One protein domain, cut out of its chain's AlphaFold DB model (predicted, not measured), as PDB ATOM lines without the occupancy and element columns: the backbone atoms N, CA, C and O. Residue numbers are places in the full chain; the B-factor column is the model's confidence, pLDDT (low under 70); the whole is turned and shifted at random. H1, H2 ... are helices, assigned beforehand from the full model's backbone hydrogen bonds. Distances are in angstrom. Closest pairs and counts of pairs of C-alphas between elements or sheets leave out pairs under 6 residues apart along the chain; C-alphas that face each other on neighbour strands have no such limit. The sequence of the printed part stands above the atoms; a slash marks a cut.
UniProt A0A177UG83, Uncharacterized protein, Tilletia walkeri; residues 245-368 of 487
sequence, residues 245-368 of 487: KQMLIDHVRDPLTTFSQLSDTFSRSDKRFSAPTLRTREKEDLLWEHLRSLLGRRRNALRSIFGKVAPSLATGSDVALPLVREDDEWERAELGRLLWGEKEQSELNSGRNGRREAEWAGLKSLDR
ATOM      1  N   LYS A 245      32.812  18.937  37.493       97.06
ATOM      2  CA  LYS A 245      33.266  18.869  36.090       97.06
ATOM      3  C   LYS A 245      34.596  19.602  35.884       97.06
ATOM      4  O   LYS A 245      35.475  19.080  35.208       97.06
ATOM      5  N   GLN A 246      34.776  20.771  36.496       96.69
ATOM      6  CA  GLN A 246      36.034  21.511  36.407       96.69
ATOM      7  C   GLN A 246      37.190  20.747  37.064       96.69
ATOM      8  O   GLN A 246      38.255  20.633  36.469       96.69
ATOM      9  N   MET A 247      36.974  20.168  38.248       96.62
ATOM     10  CA  MET A 247      37.973  19.311  38.896       96.62
ATOM     11  C   MET A 247      38.352  18.118  38.003       96.62
ATOM     12  O   MET A 247      39.535  17.800  37.887       96.62
ATOM     13  N   LEU A 248      37.385  17.484  37.330       96.62
ATOM     14  CA  LEU A 248      37.675  16.414  36.372       96.62
ATOM     15  C   LEU A 248      38.555  16.901  35.214       96.62
ATOM     16  O   LEU A 248      39.484  16.203  34.823       96.62
ATOM     17  N   ILE A 249      38.311  18.098  34.684       96.50
ATOM     18  CA  ILE A 249      39.140  18.687  33.621       96.50
ATOM     19  C   ILE A 249      40.566  18.971  34.116       96.50
ATOM     20  O   ILE A 249      41.529  18.691  33.399       96.50
ATOM     21  N   ASP A 250      40.698  19.509  35.327       95.56
ATOM     22  CA  ASP A 250      41.984  19.911  35.898       95.56
ATOM     23  C   ASP A 250      42.864  18.687  36.212       95.56
ATOM     24  O   ASP A 250      44.070  18.689  35.934       95.56
ATOM     25  N   HIS A 251      42.252  17.630  36.755       94.69
ATOM     26  CA  HIS A 251      42.967  16.506  37.357       94.69
ATOM     27  C   HIS A 251      42.880  15.191  36.579       94.69
ATOM     28  O   HIS A 251      43.834  14.413  36.598       94.69
ATOM     29  N   VAL A 252      41.779  14.923  35.874       95.06
ATOM     30  CA  VAL A 252      41.573  13.664  35.146       95.06
ATOM     31  C   VAL A 252      41.911  13.869  33.679       95.06
ATOM     32  O   VAL A 252      41.087  14.306  32.874       95.06
ATOM     33  N   ARG A 253      43.158  13.548  33.333       93.12
ATOM     34  CA  ARG A 253      43.649  13.540  31.944       93.12
ATOM     35  C   ARG A 253      43.676  12.143  31.335       93.12
ATOM     36  O   ARG A 253      43.559  12.009  30.119       93.12
ATOM     37  N   ASP A 254      43.830  11.132  32.184       89.50
ATOM     38  CA  ASP A 254      43.898   9.733  31.789       89.50
ATOM     39  C   ASP A 254      42.482   9.136  31.710       89.50
ATOM     40  O   ASP A 254      41.800   9.061  32.738       89.50
ATOM     41  N   PRO A 255      42.019   8.702  30.524       88.88
ATOM     42  CA  PRO A 255      40.699   8.105  30.370       88.88
ATOM     43  C   PRO A 255      40.563   6.713  31.017       88.88
ATOM     44  O   PRO A 255      39.448   6.209  31.103       88.88
ATOM     45  N   LEU A 256      41.661   6.093  31.470       85.31
ATOM     46  CA  LEU A 256      41.642   4.818  32.201       85.31
ATOM     47  C   LEU A 256      41.483   4.996  33.722       85.31
ATOM     48  O   LEU A 256      41.494   4.015  34.464       85.31
ATOM     49  N   THR A 257      41.335   6.237  34.193       88.56
ATOM     50  CA  THR A 257      41.141   6.531  35.617       88.56
ATOM     51  C   THR A 257      39.813   5.953  36.102       88.56
ATOM     52  O   THR A 257      38.750   6.336  35.612       88.56
ATOM     53  N   THR A 258      39.852   5.076  37.105       88.88
ATOM     54  CA  THR A 258      38.627   4.535  37.713       88.88
ATOM     55  C   THR A 258      38.086   5.457  38.802       88.88
ATOM     56  O   THR A 258      38.819   6.233  39.423       88.88
ATOM     57  N   PHE A 259      36.786   5.352  39.090       90.19
ATOM     58  CA  PHE A 259      36.173   6.149  40.153       90.19
ATOM     59  C   PHE A 259      36.792   5.862  41.532       90.19
ATOM     60  O   PHE A 259      36.944   6.782  42.332       90.19
ATOM     61  N   SER A 260      37.211   4.618  41.799       89.06
ATOM     62  CA  SER A 260      37.890   4.259  43.054       89.06
ATOM     63  C   SER A 260      39.228   4.985  43.196       89.06
ATOM     64  O   SER A 260      39.476   5.601  44.228       89.06
ATOM     65  N   GLN A 261      40.052   4.990  42.141       89.00
ATOM     66  CA  GLN A 261      41.334   5.705  42.134       89.00
ATOM     67  C   GLN A 261      41.137   7.210  42.350       89.00
ATOM     68  O   GLN A 261      41.872   7.837  43.117       89.00
ATOM     69  N   LEU A 262      40.117   7.788  41.709       91.25
ATOM     70  CA  LEU A 262      39.750   9.190  41.891       91.25
ATOM     71  C   LEU A 262      39.290   9.472  43.330       91.25
ATOM     72  O   LEU A 262      39.697  10.457  43.941       91.25
ATOM     73  N   SER A 263      38.459   8.595  43.893       90.69
ATOM     74  CA  SER A 263      37.961   8.723  45.261       90.69
ATOM     75  C   SER A 263      39.093   8.661  46.285       90.69
ATOM     76  O   SER A 263      39.148   9.496  47.189       90.69
ATOM     77  N   ASP A 264      40.037   7.736  46.132       90.06
ATOM     78  CA  ASP A 264      41.155   7.584  47.066       90.06
ATOM     79  C   ASP A 264      42.105   8.790  47.042       90.06
ATOM     80  O   ASP A 264      42.607   9.219  48.083       90.06
ATOM     81  N   THR A 265      42.306   9.387  45.867       90.44
ATOM     82  CA  THR A 265      43.217  10.525  45.673       90.44
ATOM     83  C   THR A 265      42.590  11.873  46.040       90.44
ATOM     84  O   THR A 265      43.236  12.699  46.697       90.44
ATOM     85  N   PHE A 266      41.330  12.110  45.662       90.38
ATOM     86  CA  PHE A 266      40.698  13.432  45.771       90.38
ATOM     87  C   PHE A 266      39.779  13.614  46.971       90.38
ATOM     88  O   PHE A 266      39.553  14.754  47.372       90.38
ATOM     89  N   SER A 267      39.338  12.536  47.629       88.12
ATOM     90  CA  SER A 267      38.490  12.644  48.830       88.12
ATOM     91  C   SER A 267      39.110  13.465  49.962       88.12
ATOM     92  O   SER A 267      38.378  14.033  50.772       88.12
ATOM     93  N   ARG A 268      40.447  13.535  50.030       86.00
ATOM     94  CA  ARG A 268      41.187  14.291  51.054       86.00
ATOM     95  C   ARG A 268      41.805  15.591  50.546       86.00
ATOM     96  O   ARG A 268      42.063  16.476  51.357       86.00
ATOM     97  N   SER A 269      42.089  15.695  49.248       89.69
ATOM     98  CA  SER A 269      42.874  16.798  48.684       89.69
ATOM     99  C   SER A 269      42.012  17.918  48.098       89.69
ATOM    100  O   SER A 269      42.360  19.086  48.281       89.69
ATOM    101  N   ASP A 270      40.871  17.603  47.471       92.69
ATOM    102  CA  ASP A 270      40.004  18.601  46.837       92.69
ATOM    103  C   ASP A 270      38.622  18.679  47.504       92.69
ATOM    104  O   ASP A 270      37.836  17.730  47.521       92.69
ATOM    105  N   LYS A 271      38.281  19.872  48.002       90.25
ATOM    106  CA  LYS A 271      36.969  20.171  48.597       90.25
ATOM    107  C   LYS A 271      35.819  19.997  47.601       90.25
ATOM    108  O   LYS A 271      34.708  19.683  48.024       90.25
ATOM    109  N   ARG A 272      36.067  20.188  46.299       91.50
ATOM    110  CA  ARG A 272      35.075  20.017  45.223       91.50
ATOM    111  C   ARG A 272      34.629  18.561  45.104       91.50
ATOM    112  O   ARG A 272      33.467  18.302  44.799       91.50
ATOM    113  N   PHE A 273      35.509  17.606  45.411       93.06
ATOM    114  CA  PHE A 273      35.153  16.188  45.432       93.06
ATOM    115  C   PHE A 273      34.158  15.874  46.558       93.06
ATOM    116  O   PHE A 273      33.218  15.099  46.373       93.06
ATOM    117  N   SER A 274      34.313  16.519  47.715       90.69
ATOM    118  CA  SER A 274      33.458  16.346  48.898       90.69
ATOM    119  C   SER A 274      32.189  17.209  48.886       90.69
ATOM    120  O   SER A 274      31.544  17.343  49.926       90.69
ATOM    121  N   ALA A 275      31.810  17.779  47.736       89.00
ATOM    122  CA  ALA A 275      30.588  18.565  47.595       89.00
ATOM    123  C   ALA A 275      29.358  17.765  48.087       89.00
ATOM    124  O   ALA A 275      29.151  16.631  47.626       89.00
ATOM    125  N   PRO A 276      28.568  18.310  49.034       86.44
ATOM    126  CA  PRO A 276      27.535  17.558  49.744       86.44
ATOM    127  C   PRO A 276      26.254  17.359  48.929       86.44
ATOM    128  O   PRO A 276      25.474  16.467  49.254       86.44
ATOM    129  N   THR A 277      26.006  18.172  47.895       93.62
ATOM    130  CA  THR A 277      24.763  18.066  47.110       93.62
ATOM    131  C   THR A 277      24.821  16.989  46.028       93.62
ATOM    132  O   THR A 277      23.772  16.563  45.547       93.62
ATOM    133  N   LEU A 278      26.025  16.534  45.662       94.94
ATOM    134  CA  LEU A 278      26.250  15.514  44.641       94.94
ATOM    135  C   LEU A 278      26.341  14.119  45.251       94.94
ATOM    136  O   LEU A 278      27.206  13.838  46.090       94.94
ATOM    137  N   ARG A 279      25.498  13.207  44.767       94.88
ATOM    138  CA  ARG A 279      25.528  11.794  45.170       94.88
ATOM    139  C   ARG A 279      26.692  11.064  44.500       94.88
ATOM    140  O   ARG A 279      27.092  11.418  43.397       94.88
ATOM    141  N   THR A 280      27.186   9.985  45.111       92.75
ATOM    142  CA  THR A 280      28.273   9.163  44.537       92.75
ATOM    143  C   THR A 280      27.959   8.694  43.117       92.75
ATOM    144  O   THR A 280      28.781   8.854  42.228       92.75
ATOM    145  N   ARG A 281      26.728   8.230  42.875       93.12
ATOM    146  CA  ARG A 281      26.279   7.809  41.541       93.12
ATOM    147  C   ARG A 281      26.309   8.941  40.511       93.12
ATOM    148  O   ARG A 281      26.678   8.714  39.370       93.12
ATOM    149  N   GLU A 282      25.934  10.156  40.905       95.38
ATOM    150  CA  GLU A 282      25.985  11.317  40.007       95.38
ATOM    151  C   GLU A 282      27.435  11.693  39.696       95.38
ATOM    152  O   GLU A 282      27.758  11.993  38.553       95.38
ATOM    153  N   LYS A 283      28.331  11.619  40.688       95.31
ATOM    154  CA  LYS A 283      29.774  11.828  40.497       95.31
ATOM    155  C   LYS A 283      30.377  10.789  39.552       95.31
ATOM    156  O   LYS A 283      31.169  11.155  38.690       95.31
ATOM    157  N   GLU A 284      29.984   9.524  39.692       93.94
ATOM    158  CA  GLU A 284      30.341   8.462  38.750       93.94
ATOM    159  C   GLU A 284      29.837   8.800  37.347       93.94
ATOM    160  O   GLU A 284      30.635   8.847  36.422       93.94
ATOM    161  N   ASP A 285      28.548   9.103  37.180       94.38
ATOM    162  CA  ASP A 285      27.961   9.423  35.872       94.38
ATOM    163  C   ASP A 285      28.652  10.645  35.213       94.38
ATOM    164  O   ASP A 285      28.938  10.619  34.015       94.38
ATOM    165  N   LEU A 286      29.006  11.676  35.992       96.25
ATOM    166  CA  LEU A 286      29.776  12.841  35.528       96.25
ATOM    167  C   LEU A 286      31.216  12.485  35.133       96.25
ATOM    168  O   LEU A 286      31.718  12.989  34.126       96.25
ATOM    169  N   LEU A 287      31.879  11.621  35.907       95.06
ATOM    170  CA  LEU A 287      33.189  11.084  35.548       95.06
ATOM    171  C   LEU A 287      33.089  10.327  34.223       95.06
ATOM    172  O   LEU A 287      33.859  10.607  33.312       95.06
ATOM    173  N   TRP A 288      32.111   9.435  34.078       91.94
ATOM    174  CA  TRP A 288      31.906   8.668  32.851       91.94
ATOM    175  C   TRP A 288      31.668   9.573  31.639       91.94
ATOM    176  O   TRP A 288      32.264   9.355  30.588       91.94
ATOM    177  N   GLU A 289      30.860  10.625  31.768       95.62
ATOM    178  CA  GLU A 289      30.665  11.615  30.699       95.62
ATOM    179  C   GLU A 289      32.001  12.262  30.273       95.62
ATOM    180  O   GLU A 289      32.307  12.351  29.079       95.62
ATOM    181  N   HIS A 290      32.830  12.657  31.244       96.31
ATOM    182  CA  HIS A 290      34.149  13.249  30.997       96.31
ATOM    183  C   HIS A 290      35.125  12.266  30.343       96.31
ATOM    184  O   HIS A 290      35.766  12.602  29.341       96.31
ATOM    185  N   LEU A 291      35.197  11.032  30.846       92.88
ATOM    186  CA  LEU A 291      36.015   9.972  30.257       92.88
ATOM    187  C   LEU A 291      35.573   9.682  28.813       92.88
ATOM    188  O   LEU A 291      36.427   9.490  27.949       92.88
ATOM    189  N   ARG A 292      34.267   9.767  28.497       91.56
ATOM    190  CA  ARG A 292      33.757   9.628  27.112       91.56
ATOM    191  C   ARG A 292      34.343  10.690  26.211       91.56
ATOM    192  O   ARG A 292      34.760  10.403  25.093       91.56
ATOM    193  N   SER A 293      34.338  11.927  26.696       95.38
ATOM    194  CA  SER A 293      34.864  13.072  25.964       95.38
ATOM    195  C   SER A 293      36.370  12.935  25.730       95.38
ATOM    196  O   SER A 293      36.862  13.233  24.641       95.38
ATOM    197  N   LEU A 294      37.118  12.445  26.725       94.00
ATOM    198  CA  LEU A 294      38.543  12.149  26.581       94.00
ATOM    199  C   LEU A 294      38.792  11.041  25.553       94.00
ATOM    200  O   LEU A 294      39.558  11.263  24.616       94.00
ATOM    201  N   LEU A 295      38.115   9.895  25.669       90.75
ATOM    202  CA  LEU A 295      38.241   8.796  24.706       90.75
ATOM    203  C   LEU A 295      37.834   9.223  23.297       90.75
ATOM    204  O   LEU A 295      38.539   8.910  22.344       90.75
ATOM    205  N   GLY A 296      36.761  10.002  23.155       92.75
ATOM    206  CA  GLY A 296      36.339  10.558  21.871       92.75
ATOM    207  C   GLY A 296      37.415  11.446  21.244       92.75
ATOM    208  O   GLY A 296      37.716  11.307  20.060       92.75
ATOM    209  N   ARG A 297      38.071  12.304  22.037       94.50
ATOM    210  CA  ARG A 297      39.209  13.114  21.567       94.50
ATOM    211  C   ARG A 297      40.389  12.251  21.122       94.50
ATOM    212  O   ARG A 297      40.971  12.528  20.078       94.50
ATOM    213  N   ARG A 298      40.719  11.195  21.872       92.50
ATOM    214  CA  ARG A 298      41.802  10.255  21.526       92.50
ATOM    215  C   ARG A 298      41.473   9.454  20.264       92.50
ATOM    216  O   ARG A 298      42.309   9.350  19.376       92.50
ATOM    217  N   ARG A 299      40.232   8.983  20.131       93.12
ATOM    218  CA  ARG A 299      39.728   8.313  18.925       93.12
ATOM    219  C   ARG A 299      39.791   9.226  17.703       93.12
ATOM    220  O   ARG A 299      40.200   8.785  16.636       93.12
ATOM    221  N   ASN A 300      39.447  10.504  17.851       95.00
ATOM    222  CA  ASN A 300      39.569  11.480  16.768       95.00
ATOM    223  C   ASN A 300      41.029  11.739  16.376       95.00
ATOM    224  O   ASN A 300      41.317  11.850  15.188       95.00
ATOM    225  N   ALA A 301      41.949  11.788  17.345       95.38
ATOM    226  CA  ALA A 301      43.381  11.862  17.059       95.38
ATOM    227  C   ALA A 301      43.853  10.624  16.275       95.38
ATOM    228  O   ALA A 301      44.462  10.774  15.223       95.38
ATOM    229  N   LEU A 302      43.469   9.416  16.706       95.62
ATOM    230  CA  LEU A 302      43.763   8.175  15.979       95.62
ATOM    231  C   LEU A 302      43.234   8.213  14.537       95.62
ATOM    232  O   LEU A 302      43.965   7.933  13.592       95.62
ATOM    233  N   ARG A 303      41.976   8.622  14.351       96.12
ATOM    234  CA  ARG A 303      41.354   8.753  13.023       96.12
ATOM    235  C   ARG A 303      42.025   9.819  12.153       96.12
ATOM    236  O   ARG A 303      42.056   9.675  10.933       96.12
ATOM    237  N   SER A 304      42.577  10.869  12.759       97.31
ATOM    238  CA  SER A 304      43.394  11.859  12.054       97.31
ATOM    239  C   SER A 304      44.690  11.234  11.530       97.31
ATOM    240  O   SER A 304      45.045  11.462  10.376       97.31
ATOM    241  N   ILE A 305      45.360  10.400  12.335       97.38
ATOM    242  CA  ILE A 305      46.557   9.658  11.909       97.38
ATOM    243  C   ILE A 305      46.200   8.683  10.779       97.38
ATOM    244  O   ILE A 305      46.869   8.678   9.749       97.38
ATOM    245  N   PHE A 306      45.092   7.940  10.901       97.56
ATOM    246  CA  PHE A 306      44.594   7.080   9.817       97.56
ATOM    247  C   PHE A 306      44.407   7.848   8.505       97.56
ATOM    248  O   PHE A 306      44.835   7.382   7.454       97.56
ATOM    249  N   GLY A 307      43.826   9.049   8.559       96.69
ATOM    250  CA  GLY A 307      43.656   9.900   7.381       96.69
ATOM    251  C   GLY A 307      44.972  10.355   6.742       96.69
ATOM    252  O   GLY A 307      45.044  10.440   5.517       96.69
ATOM    253  N   LYS A 308      46.009  10.614   7.548       97.06
ATOM    254  CA  LYS A 308      47.346  10.995   7.061       97.06
ATOM    255  C   LYS A 308      48.076   9.825   6.407       97.06
ATOM    256  O   LYS A 308      48.640   9.988   5.329       97.06
ATOM    257  N   VAL A 309      48.056   8.664   7.058       97.31
ATOM    258  CA  VAL A 309      48.779   7.460   6.626       97.31
ATOM    259  C   VAL A 309      48.099   6.789   5.432       97.31
ATOM    260  O   VAL A 309      48.767   6.262   4.545       97.31
ATOM    261  N   ALA A 310      46.769   6.833   5.381       96.81
ATOM    262  CA  ALA A 310      45.974   6.242   4.317       96.81
ATOM    263  C   ALA A 310      45.121   7.302   3.617       96.81
ATOM    264  O   ALA A 310      43.904   7.366   3.813       96.81
ATOM    265  N   PRO A 311      45.728   8.150   2.771       95.00
ATOM    266  CA  PRO A 311      44.983   9.155   2.021       95.00
ATOM    267  C   PRO A 311      44.043   8.525   0.983       95.00
ATOM    268  O   PRO A 311      43.030   9.136   0.652       95.00
ATOM    269  N   SER A 312      44.315   7.302   0.518       95.38
ATOM    270  CA  SER A 312      43.467   6.557  -0.421       95.38
ATOM    271  C   SER A 312      42.667   5.456   0.281       95.38
ATOM    272  O   SER A 312      43.155   4.827   1.216       95.38
ATOM    273  N   LEU A 313      41.455   5.174  -0.211       95.38
ATOM    274  CA  LEU A 313      40.656   4.013   0.210       95.38
ATOM    275  C   LEU A 313      41.286   2.672  -0.207       95.38
ATOM    276  O   LEU A 313      40.918   1.635   0.329       95.38
ATOM    277  N   ALA A 314      42.249   2.684  -1.132       95.31
ATOM    278  CA  ALA A 314      42.968   1.483  -1.552       95.31
ATOM    279  C   ALA A 314      44.013   1.002  -0.528       95.31
ATOM    280  O   ALA A 314      44.516  -0.113  -0.647       95.31
ATOM    281  N   THR A 315      44.391   1.843   0.439       96.44
ATOM    282  CA  THR A 315      45.422   1.497   1.420       96.44
ATOM    283  C   THR A 315      44.877   0.470   2.414       96.44
ATOM    284  O   THR A 315      43.935   0.758   3.153       96.44
ATOM    285  N   GLY A 316      45.479  -0.720   2.432       95.25
ATOM    286  CA  GLY A 316      45.136  -1.806   3.352       95.25
ATOM    287  C   GLY A 316      45.632  -1.580   4.784       95.25
ATOM    288  O   GLY A 316      46.517  -0.757   5.041       95.25
ATOM    289  N   SER A 317      45.052  -2.327   5.729       95.75
ATOM    290  CA  SER A 317      45.445  -2.308   7.147       95.75
ATOM    291  C   SER A 317      46.879  -2.798   7.366       95.75
ATOM    292  O   SER A 317      47.586  -2.285   8.229       95.75
ATOM    293  N   ASP A 318      47.331  -3.749   6.556       95.75
ATOM    294  CA  ASP A 318      48.673  -4.328   6.566       95.75
ATOM    295  C   ASP A 318      49.774  -3.285   6.336       95.75
ATOM    296  O   ASP A 318      50.818  -3.337   6.986       95.75
ATOM    297  N   VAL A 319      49.518  -2.309   5.464       96.50
ATOM    298  CA  VAL A 319      50.448  -1.208   5.176       96.50
ATOM    299  C   VAL A 319      50.248  -0.043   6.142       96.50
ATOM    300  O   VAL A 319      51.219   0.548   6.614       96.50
ATOM    301  N   ALA A 320      48.997   0.305   6.454       96.69
ATOM    302  CA  ALA A 320      48.704   1.493   7.246       96.69
ATOM    303  C   ALA A 320      49.027   1.323   8.736       96.69
ATOM    304  O   ALA A 320      49.595   2.225   9.347       96.69
ATOM    305  N   LEU A 321      48.683   0.189   9.350       94.94
ATOM    306  CA  LEU A 321      48.813   0.024  10.801       94.94
ATOM    307  C   LEU A 321      50.261   0.071  11.319       94.94
ATOM    308  O   LEU A 321      50.461   0.639  12.394       94.94
ATOM    309  N   PRO A 322      51.279  -0.470  10.618       96.00
ATOM    310  CA  PRO A 322      52.677  -0.249  10.987       96.00
ATOM    311  C   PRO A 322      53.053   1.239  10.995       96.00
ATOM    312  O   PRO A 322      53.569   1.722  11.996       96.00
ATOM    313  N   LEU A 323      52.689   1.979   9.943       96.62
ATOM    314  CA  LEU A 323      52.981   3.412   9.819       96.62
ATOM    315  C   LEU A 323      52.260   4.254  10.885       96.62
ATOM    316  O   LEU A 323      52.812   5.227  11.383       96.62
ATOM    317  N   VAL A 324      51.048   3.861  11.291       95.81
ATOM    318  CA  VAL A 324      50.317   4.512  12.395       95.81
ATOM    319  C   VAL A 324      51.070   4.386  13.719       95.81
ATOM    320  O   VAL A 324      51.040   5.315  14.521       95.81
ATOM    321  N   ARG A 325      51.734   3.249  13.969       93.81
ATOM    322  CA  ARG A 325      52.516   3.034  15.198       93.81
ATOM    323  C   ARG A 325      53.810   3.848  15.220       93.81
ATOM    324  O   ARG A 325      54.319   4.100  16.306       93.81
ATOM    325  N   GLU A 326      54.322   4.224  14.053       95.06
ATOM    326  CA  GLU A 326      55.538   5.030  13.882       95.06
ATOM    327  C   GLU A 326      55.264   6.546  13.878       95.06
ATOM    328  O   GLU A 326      56.204   7.334  13.931       95.06
ATOM    329  N   ASP A 327      53.999   6.976  13.822       96.38
ATOM    330  CA  ASP A 327      53.635   8.396  13.771       96.38
ATOM    331  C   ASP A 327      53.890   9.107  15.118       96.38
ATOM    332  O   ASP A 327      53.456   8.648  16.172       96.38
ATOM    333  N   ASP A 328      54.523  10.281  15.108       93.94
ATOM    334  CA  ASP A 328      54.811  11.046  16.333       93.94
ATOM    335  C   ASP A 328      53.547  11.403  17.149       93.94
ATOM    336  O   ASP A 328      53.602  11.592  18.371       93.94
ATOM    337  N   GLU A 329      52.389  11.571  16.499       92.25
ATOM    338  CA  GLU A 329      51.118  11.818  17.187       92.25
ATOM    339  C   GLU A 329      50.625  10.598  17.958       92.25
ATOM    340  O   GLU A 329      49.902  10.781  18.939       92.25
ATOM    341  N   TRP A 330      51.043   9.387  17.586       93.00
ATOM    342  CA  TRP A 330      50.719   8.165  18.316       93.00
ATOM    343  C   TRP A 330      51.254   8.202  19.747       93.00
ATOM    344  O   TRP A 330      50.495   7.997  20.704       93.00
ATOM    345  N   GLU A 331      52.542   8.522  19.896       90.62
ATOM    346  CA  GLU A 331      53.196   8.654  21.199       90.62
ATOM    347  C   GLU A 331      52.688   9.887  21.945       90.62
ATOM    348  O   GLU A 331      52.292   9.793  23.108       90.62
ATOM    349  N   ARG A 332      52.602  11.038  21.262       90.81
ATOM    350  CA  ARG A 332      52.127  12.298  21.858       90.81
ATOM    351  C   ARG A 332      50.708  12.184  22.410       90.81
ATOM    352  O   ARG A 332      50.368  12.832  23.403       90.81
ATOM    353  N   ALA A 333      49.856  11.402  21.750       89.19
ATOM    354  CA  ALA A 333      48.484  11.184  22.174       89.19
ATOM    355  C   ALA A 333      48.312   9.964  23.100       89.19
ATOM    356  O   ALA A 333      47.177   9.698  23.501       89.19
ATOM    357  N   GLU A 334      49.400   9.279  23.468       88.94
ATOM    358  CA  GLU A 334      49.424   8.093  24.338       88.94
ATOM    359  C   GLU A 334      48.466   6.980  23.866       88.94
ATOM    360  O   GLU A 334      47.897   6.239  24.673       88.94
ATOM    361  N   LEU A 335      48.260   6.855  22.548       89.19
ATOM    362  CA  LEU A 335      47.240   5.964  21.975       89.19
ATOM    363  C   LEU A 335      47.549   4.492  22.230       89.19
ATOM    364  O   LEU A 335      46.627   3.717  22.484       89.19
ATOM    365  N   GLY A 336      48.835   4.127  22.250       85.94
ATOM    366  CA  GLY A 336      49.267   2.773  22.577       85.94
ATOM    367  C   GLY A 336      48.648   2.291  23.887       85.94
ATOM    368  O   GLY A 336      47.954   1.278  23.899       85.94
ATOM    369  N   ARG A 337      48.794   3.056  24.977       84.69
ATOM    370  CA  ARG A 337      48.312   2.662  26.313       84.69
ATOM    371  C   ARG A 337      46.801   2.403  26.367       84.69
ATOM    372  O   ARG A 337      46.361   1.580  27.161       84.69
ATOM    373  N   LEU A 338      46.016   3.063  25.515       82.25
ATOM    374  CA  LEU A 338      44.557   2.905  25.459       82.25
ATOM    375  C   LEU A 338      44.099   1.659  24.702       82.25
ATOM    376  O   LEU A 338      42.974   1.209  24.908       82.25
ATOM    377  N   LEU A 339      44.953   1.132  23.826       77.62
ATOM    378  CA  LEU A 339      44.665  -0.010  22.960       77.62
ATOM    379  C   LEU A 339      45.121  -1.343  23.571       77.62
ATOM    380  O   LEU A 339      44.600  -2.394  23.209       77.62
ATOM    381  N   TRP A 340      46.054  -1.316  24.530       60.03
ATOM    382  CA  TRP A 340      46.599  -2.513  25.192       60.03
ATOM    383  C   TRP A 340      45.659  -3.165  26.234       60.03
ATOM    384  O   TRP A 340      46.052  -4.114  26.907       60.03
ATOM    385  N   GLY A 341      44.406  -2.711  26.358       56.16
ATOM    386  CA  GLY A 341      43.488  -3.123  27.428       56.16
ATOM    387  C   GLY A 341      42.860  -4.520  27.312       56.16
ATOM    388  O   GLY A 341      42.383  -5.036  28.317       56.16
ATOM    389  N   GLU A 342      42.864  -5.179  26.145       47.84
ATOM    390  CA  GLU A 342      41.981  -6.345  25.915       47.84
ATOM    391  C   GLU A 342      42.347  -7.595  26.753       47.84
ATOM    392  O   GLU A 342      41.451  -8.338  27.154       47.84
ATOM    393  N   LYS A 343      43.630  -7.816  27.093       49.16
ATOM    394  CA  LYS A 343      44.052  -8.974  27.917       49.16
ATOM    395  C   LYS A 343      44.001  -8.725  29.426       49.16
ATOM    396  O   LYS A 343      43.611  -9.625  30.158       49.16
ATOM    397  N   GLU A 344      44.337  -7.526  29.893       52.94
ATOM    398  CA  GLU A 344      44.336  -7.200  31.331       52.94
ATOM    399  C   GLU A 344      42.937  -6.791  31.842       52.94
ATOM    400  O   GLU A 344      42.572  -7.098  32.976       52.94
ATOM    401  N   GLN A 345      42.090  -6.168  31.006       51.06
ATOM    402  CA  GLN A 345      40.736  -5.753  31.417       51.06
ATOM    403  C   GLN A 345      39.737  -6.914  31.490       51.06
ATOM    404  O   GLN A 345      38.762  -6.827  32.241       51.06
ATOM    405  N   SER A 346      39.965  -8.007  30.754       50.09
ATOM    406  CA  SER A 346      39.114  -9.203  30.832       50.09
ATOM    407  C   SER A 346      39.201  -9.892  32.199       50.09
ATOM    408  O   SER A 346      38.221 -10.502  32.623       50.09
ATOM    409  N   GLU A 347      40.334  -9.798  32.899       54.97
ATOM    410  CA  GLU A 347      40.499 -10.408  34.225       54.97
ATOM    411  C   GLU A 347      39.881  -9.535  35.333       54.97
ATOM    412  O   GLU A 347      39.233 -10.054  36.247       54.97
ATOM    413  N   LEU A 348      39.964  -8.205  35.198       53.09
ATOM    414  CA  LEU A 348      39.379  -7.234  36.137       53.09
ATOM    415  C   LEU A 348      37.838  -7.155  36.073       53.09
ATOM    416  O   LEU A 348      37.195  -6.878  37.084       53.09
ATOM    417  N   ASN A 349      37.222  -7.450  34.922       50.75
ATOM    418  CA  ASN A 349      35.773  -7.299  34.697       50.75
ATOM    419  C   ASN A 349      34.888  -8.443  35.234       50.75
ATOM    420  O   ASN A 349      33.679  -8.460  34.994       50.75
ATOM    421  N   SER A 350      35.441  -9.386  35.998       54.69
ATOM    422  CA  SER A 350      34.684 -10.497  36.600       54.69
ATOM    423  C   SER A 350      33.877 -10.105  37.861       54.69
ATOM    424  O   SER A 350      33.160 -10.929  38.431       54.69
ATOM    425  N   GLY A 351      33.940  -8.838  38.293       57.56
ATOM    426  CA  GLY A 351      33.215  -8.306  39.452       57.56
ATOM    427  C   GLY A 351      31.750  -7.904  39.191       57.56
ATOM    428  O   GLY A 351      31.317  -7.681  38.065       57.56
ATOM    429  N   ARG A 352      30.969  -7.732  40.271       53.09
ATOM    430  CA  ARG A 352      29.517  -7.406  40.266       53.09
ATOM    431  C   ARG A 352      29.149  -6.089  39.543       53.09
ATOM    432  O   ARG A 352      27.986  -5.910  39.194       53.09
ATOM    433  N   ASN A 353      30.126  -5.210  39.295       54.47
ATOM    434  CA  ASN A 353      29.998  -3.962  38.522       54.47
ATOM    435  C   ASN A 353      30.515  -4.065  37.071       54.47
ATOM    436  O   ASN A 353      30.350  -3.120  36.296       54.47
ATOM    437  N   GLY A 354      31.065  -5.217  36.672       53.31
ATOM    438  CA  GLY A 354      31.792  -5.411  35.415       53.31
ATOM    439  C   GLY A 354      30.970  -5.162  34.153       53.31
ATOM    440  O   GLY A 354      31.532  -4.892  33.102       53.31
ATOM    441  N   ARG A 355      29.632  -5.152  34.224       56.81
ATOM    442  CA  ARG A 355      28.802  -4.850  33.046       56.81
ATOM    443  C   ARG A 355      28.907  -3.388  32.592       56.81
ATOM    444  O   ARG A 355      28.841  -3.142  31.397       56.81
ATOM    445  N   ARG A 356      29.064  -2.430  33.519       54.59
ATOM    446  CA  ARG A 356      29.261  -1.009  33.164       54.59
ATOM    447  C   ARG A 356      30.708  -0.718  32.768       54.59
ATOM    448  O   ARG A 356      30.924   0.104  31.889       54.59
ATOM    449  N   GLU A 357      31.675  -1.391  33.386       53.94
ATOM    450  CA  GLU A 357      33.104  -1.196  33.102       53.94
ATOM    451  C   GLU A 357      33.556  -1.924  31.818       53.94
ATOM    452  O   GLU A 357      34.421  -1.421  31.105       53.94
ATOM    453  N   ALA A 358      32.918  -3.039  31.438       55.03
ATOM    454  CA  ALA A 358      33.225  -3.775  30.205       55.03
ATOM    455  C   ALA A 358      32.787  -3.066  28.913       55.03
ATOM    456  O   ALA A 358      33.457  -3.209  27.894       55.03
ATOM    457  N   GLU A 359      31.718  -2.263  28.939       54.72
ATOM    458  CA  GLU A 359      31.333  -1.414  27.792       54.72
ATOM    459  C   GLU A 359      32.374  -0.318  27.489       54.72
ATOM    460  O   GLU A 359      32.317   0.327  26.444       54.72
ATOM    461  N   TRP A 360      33.331  -0.122  28.398       53.69
ATOM    462  CA  TRP A 360      34.308   0.961  28.407       53.69
ATOM    463  C   TRP A 360      35.758   0.489  28.334       53.69
ATOM    464  O   TRP A 360      36.668   1.263  28.633       53.69
ATOM    465  N   ALA A 361      35.975  -0.767  27.941       57.75
ATOM    466  CA  ALA A 361      37.292  -1.350  27.729       57.75
ATOM    467  C   ALA A 361      38.060  -0.609  26.612       57.75
ATOM    468  O   ALA A 361      38.060  -1.032  25.462       57.75
ATOM    469  N   GLY A 362      38.670   0.531  26.959       63.41
ATOM    470  CA  GLY A 362      39.582   1.296  26.112       63.41
ATOM    471  C   GLY A 362      39.023   1.683  24.742       63.41
ATOM    472  O   GLY A 362      37.814   1.739  24.512       63.41
ATOM    473  N   LEU A 363      39.932   1.992  23.818       65.81
ATOM    474  CA  LEU A 363      39.602   1.873  22.400       65.81
ATOM    475  C   LEU A 363      39.514   0.374  22.073       65.81
ATOM    476  O   LEU A 363      40.206  -0.432  22.700       65.81
ATOM    477  N   LYS A 364      38.713  -0.002  21.067       79.81
ATOM    478  CA  LYS A 364      38.777  -1.371  20.526       79.81
ATOM    479  C   LYS A 364      40.205  -1.656  20.050       79.81
ATOM    480  O   LYS A 364      40.980  -0.725  19.860       79.81
ATOM    481  N   SER A 365      40.546  -2.921  19.797       87.00
ATOM    482  CA  SER A 365      41.829  -3.247  19.162       87.00
ATOM    483  C   SER A 365      42.085  -2.351  17.942       87.00
ATOM    484  O   SER A 365      41.148  -1.947  17.246       87.00
ATOM    485  N   LEU A 366      43.355  -2.017  17.697       90.12
ATOM    486  CA  LEU A 366      43.737  -1.083  16.634       90.12
ATOM    487  C   LEU A 366      43.145  -1.496  15.277       90.12
ATOM    488  O   LEU A 366      42.641  -0.645  14.551       90.12
ATOM    489  N   ASP A 367      43.147  -2.799  14.991       91.12
ATOM    490  CA  ASP A 367      42.549  -3.389  13.793       91.12
ATOM    491  C   ASP A 367      41.039  -3.123  13.710       91.12
ATOM    492  O   ASP A 367      40.546  -2.681  12.679       91.12
ATOM    493  N   ARG A 368      40.296  -3.281  14.814       91.38
ATOM    494  CA  ARG A 368      38.853  -2.992  14.841       91.38
ATOM    495  C   ARG A 368      38.551  -1.505  14.681       91.38
ATOM    496  O   ARG A 368      37.576  -1.155  14.024       91.38
TER     497      ARG A 368
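Overview. This is residues 245 to 368 of the 487 residues of an uncharacterized protein of Tilletia walkeri (UniProt A0A177UG83). One long helix, H3, makes the long axis, and short helices are strung along it. After H3 the chain turns at H4 and folds back through H5, H6 and H7, while H1 packs on the first half of H3 and H7 and H8 form a loose pair away from it. The printed part has 124 residues with eight named helices, H1 to H8 in order, and no named strand: all helix. It is loose, with a radius of gyration of the C-alphas of 17.2 A, and elongated, spanning 56 by 31 by 19 A.

Along the chain. H3, residues 280 to 309, is 43.1 A long, from C-alpha 280 at (28.273, 9.163, 44.537) to C-alpha 309 at (48.779, 7.460, 6.626). Before it come H1, residues 245 to 251, 10.1 A, and H2, residues 259 to 266, 10.3 A. After it come H4, residues 317 to 326, 14.2 A; H5, 328 to 332; H6, 335 to 339; H7, 341 to 348, 10.5 A; and H8, 354 to 358, ending at (33.225, -3.775, 30.205).

Arrangement. H3 is the hub. Its residues 286 to 290 touch H1, closest C-alphas Lys 245 and Leu 286, 7.0 A, at a steep tilt of 62 degrees, the same way. Its residues 305 to 309 touch H4, closest C-alphas Val 309 and Ala 320, 6.0 A, about perpendicular at 72 degrees, but only just. Its residues 301 to 305 touch H5, closest C-alphas Ile 305 and Glu 329, 7.3 A. H2 and H6 are each close to H3 but not clearly touching, with closest C-alphas 6.4 A, Phe 259 and Glu 284, and 6.9 A, Arg 298 and Leu 335. H7 and H8 are apart from H3. Every O i to N i+4 pair is within hydrogen-bond range in H1, H2, H3, H5, H6 and H8; H4 has 4 of 6, and H7 has 1 of 4, with 1 of 5 O i to N i+3 pairs.

Size, cuts and confidence. The C-alphas farthest apart, Pro 276 and Ala 314, are 55.9 A apart. The printed part has no cut; the link from H2 to H3 is long, 13 residues. Residues 340 to 363 are under pLDDT 70.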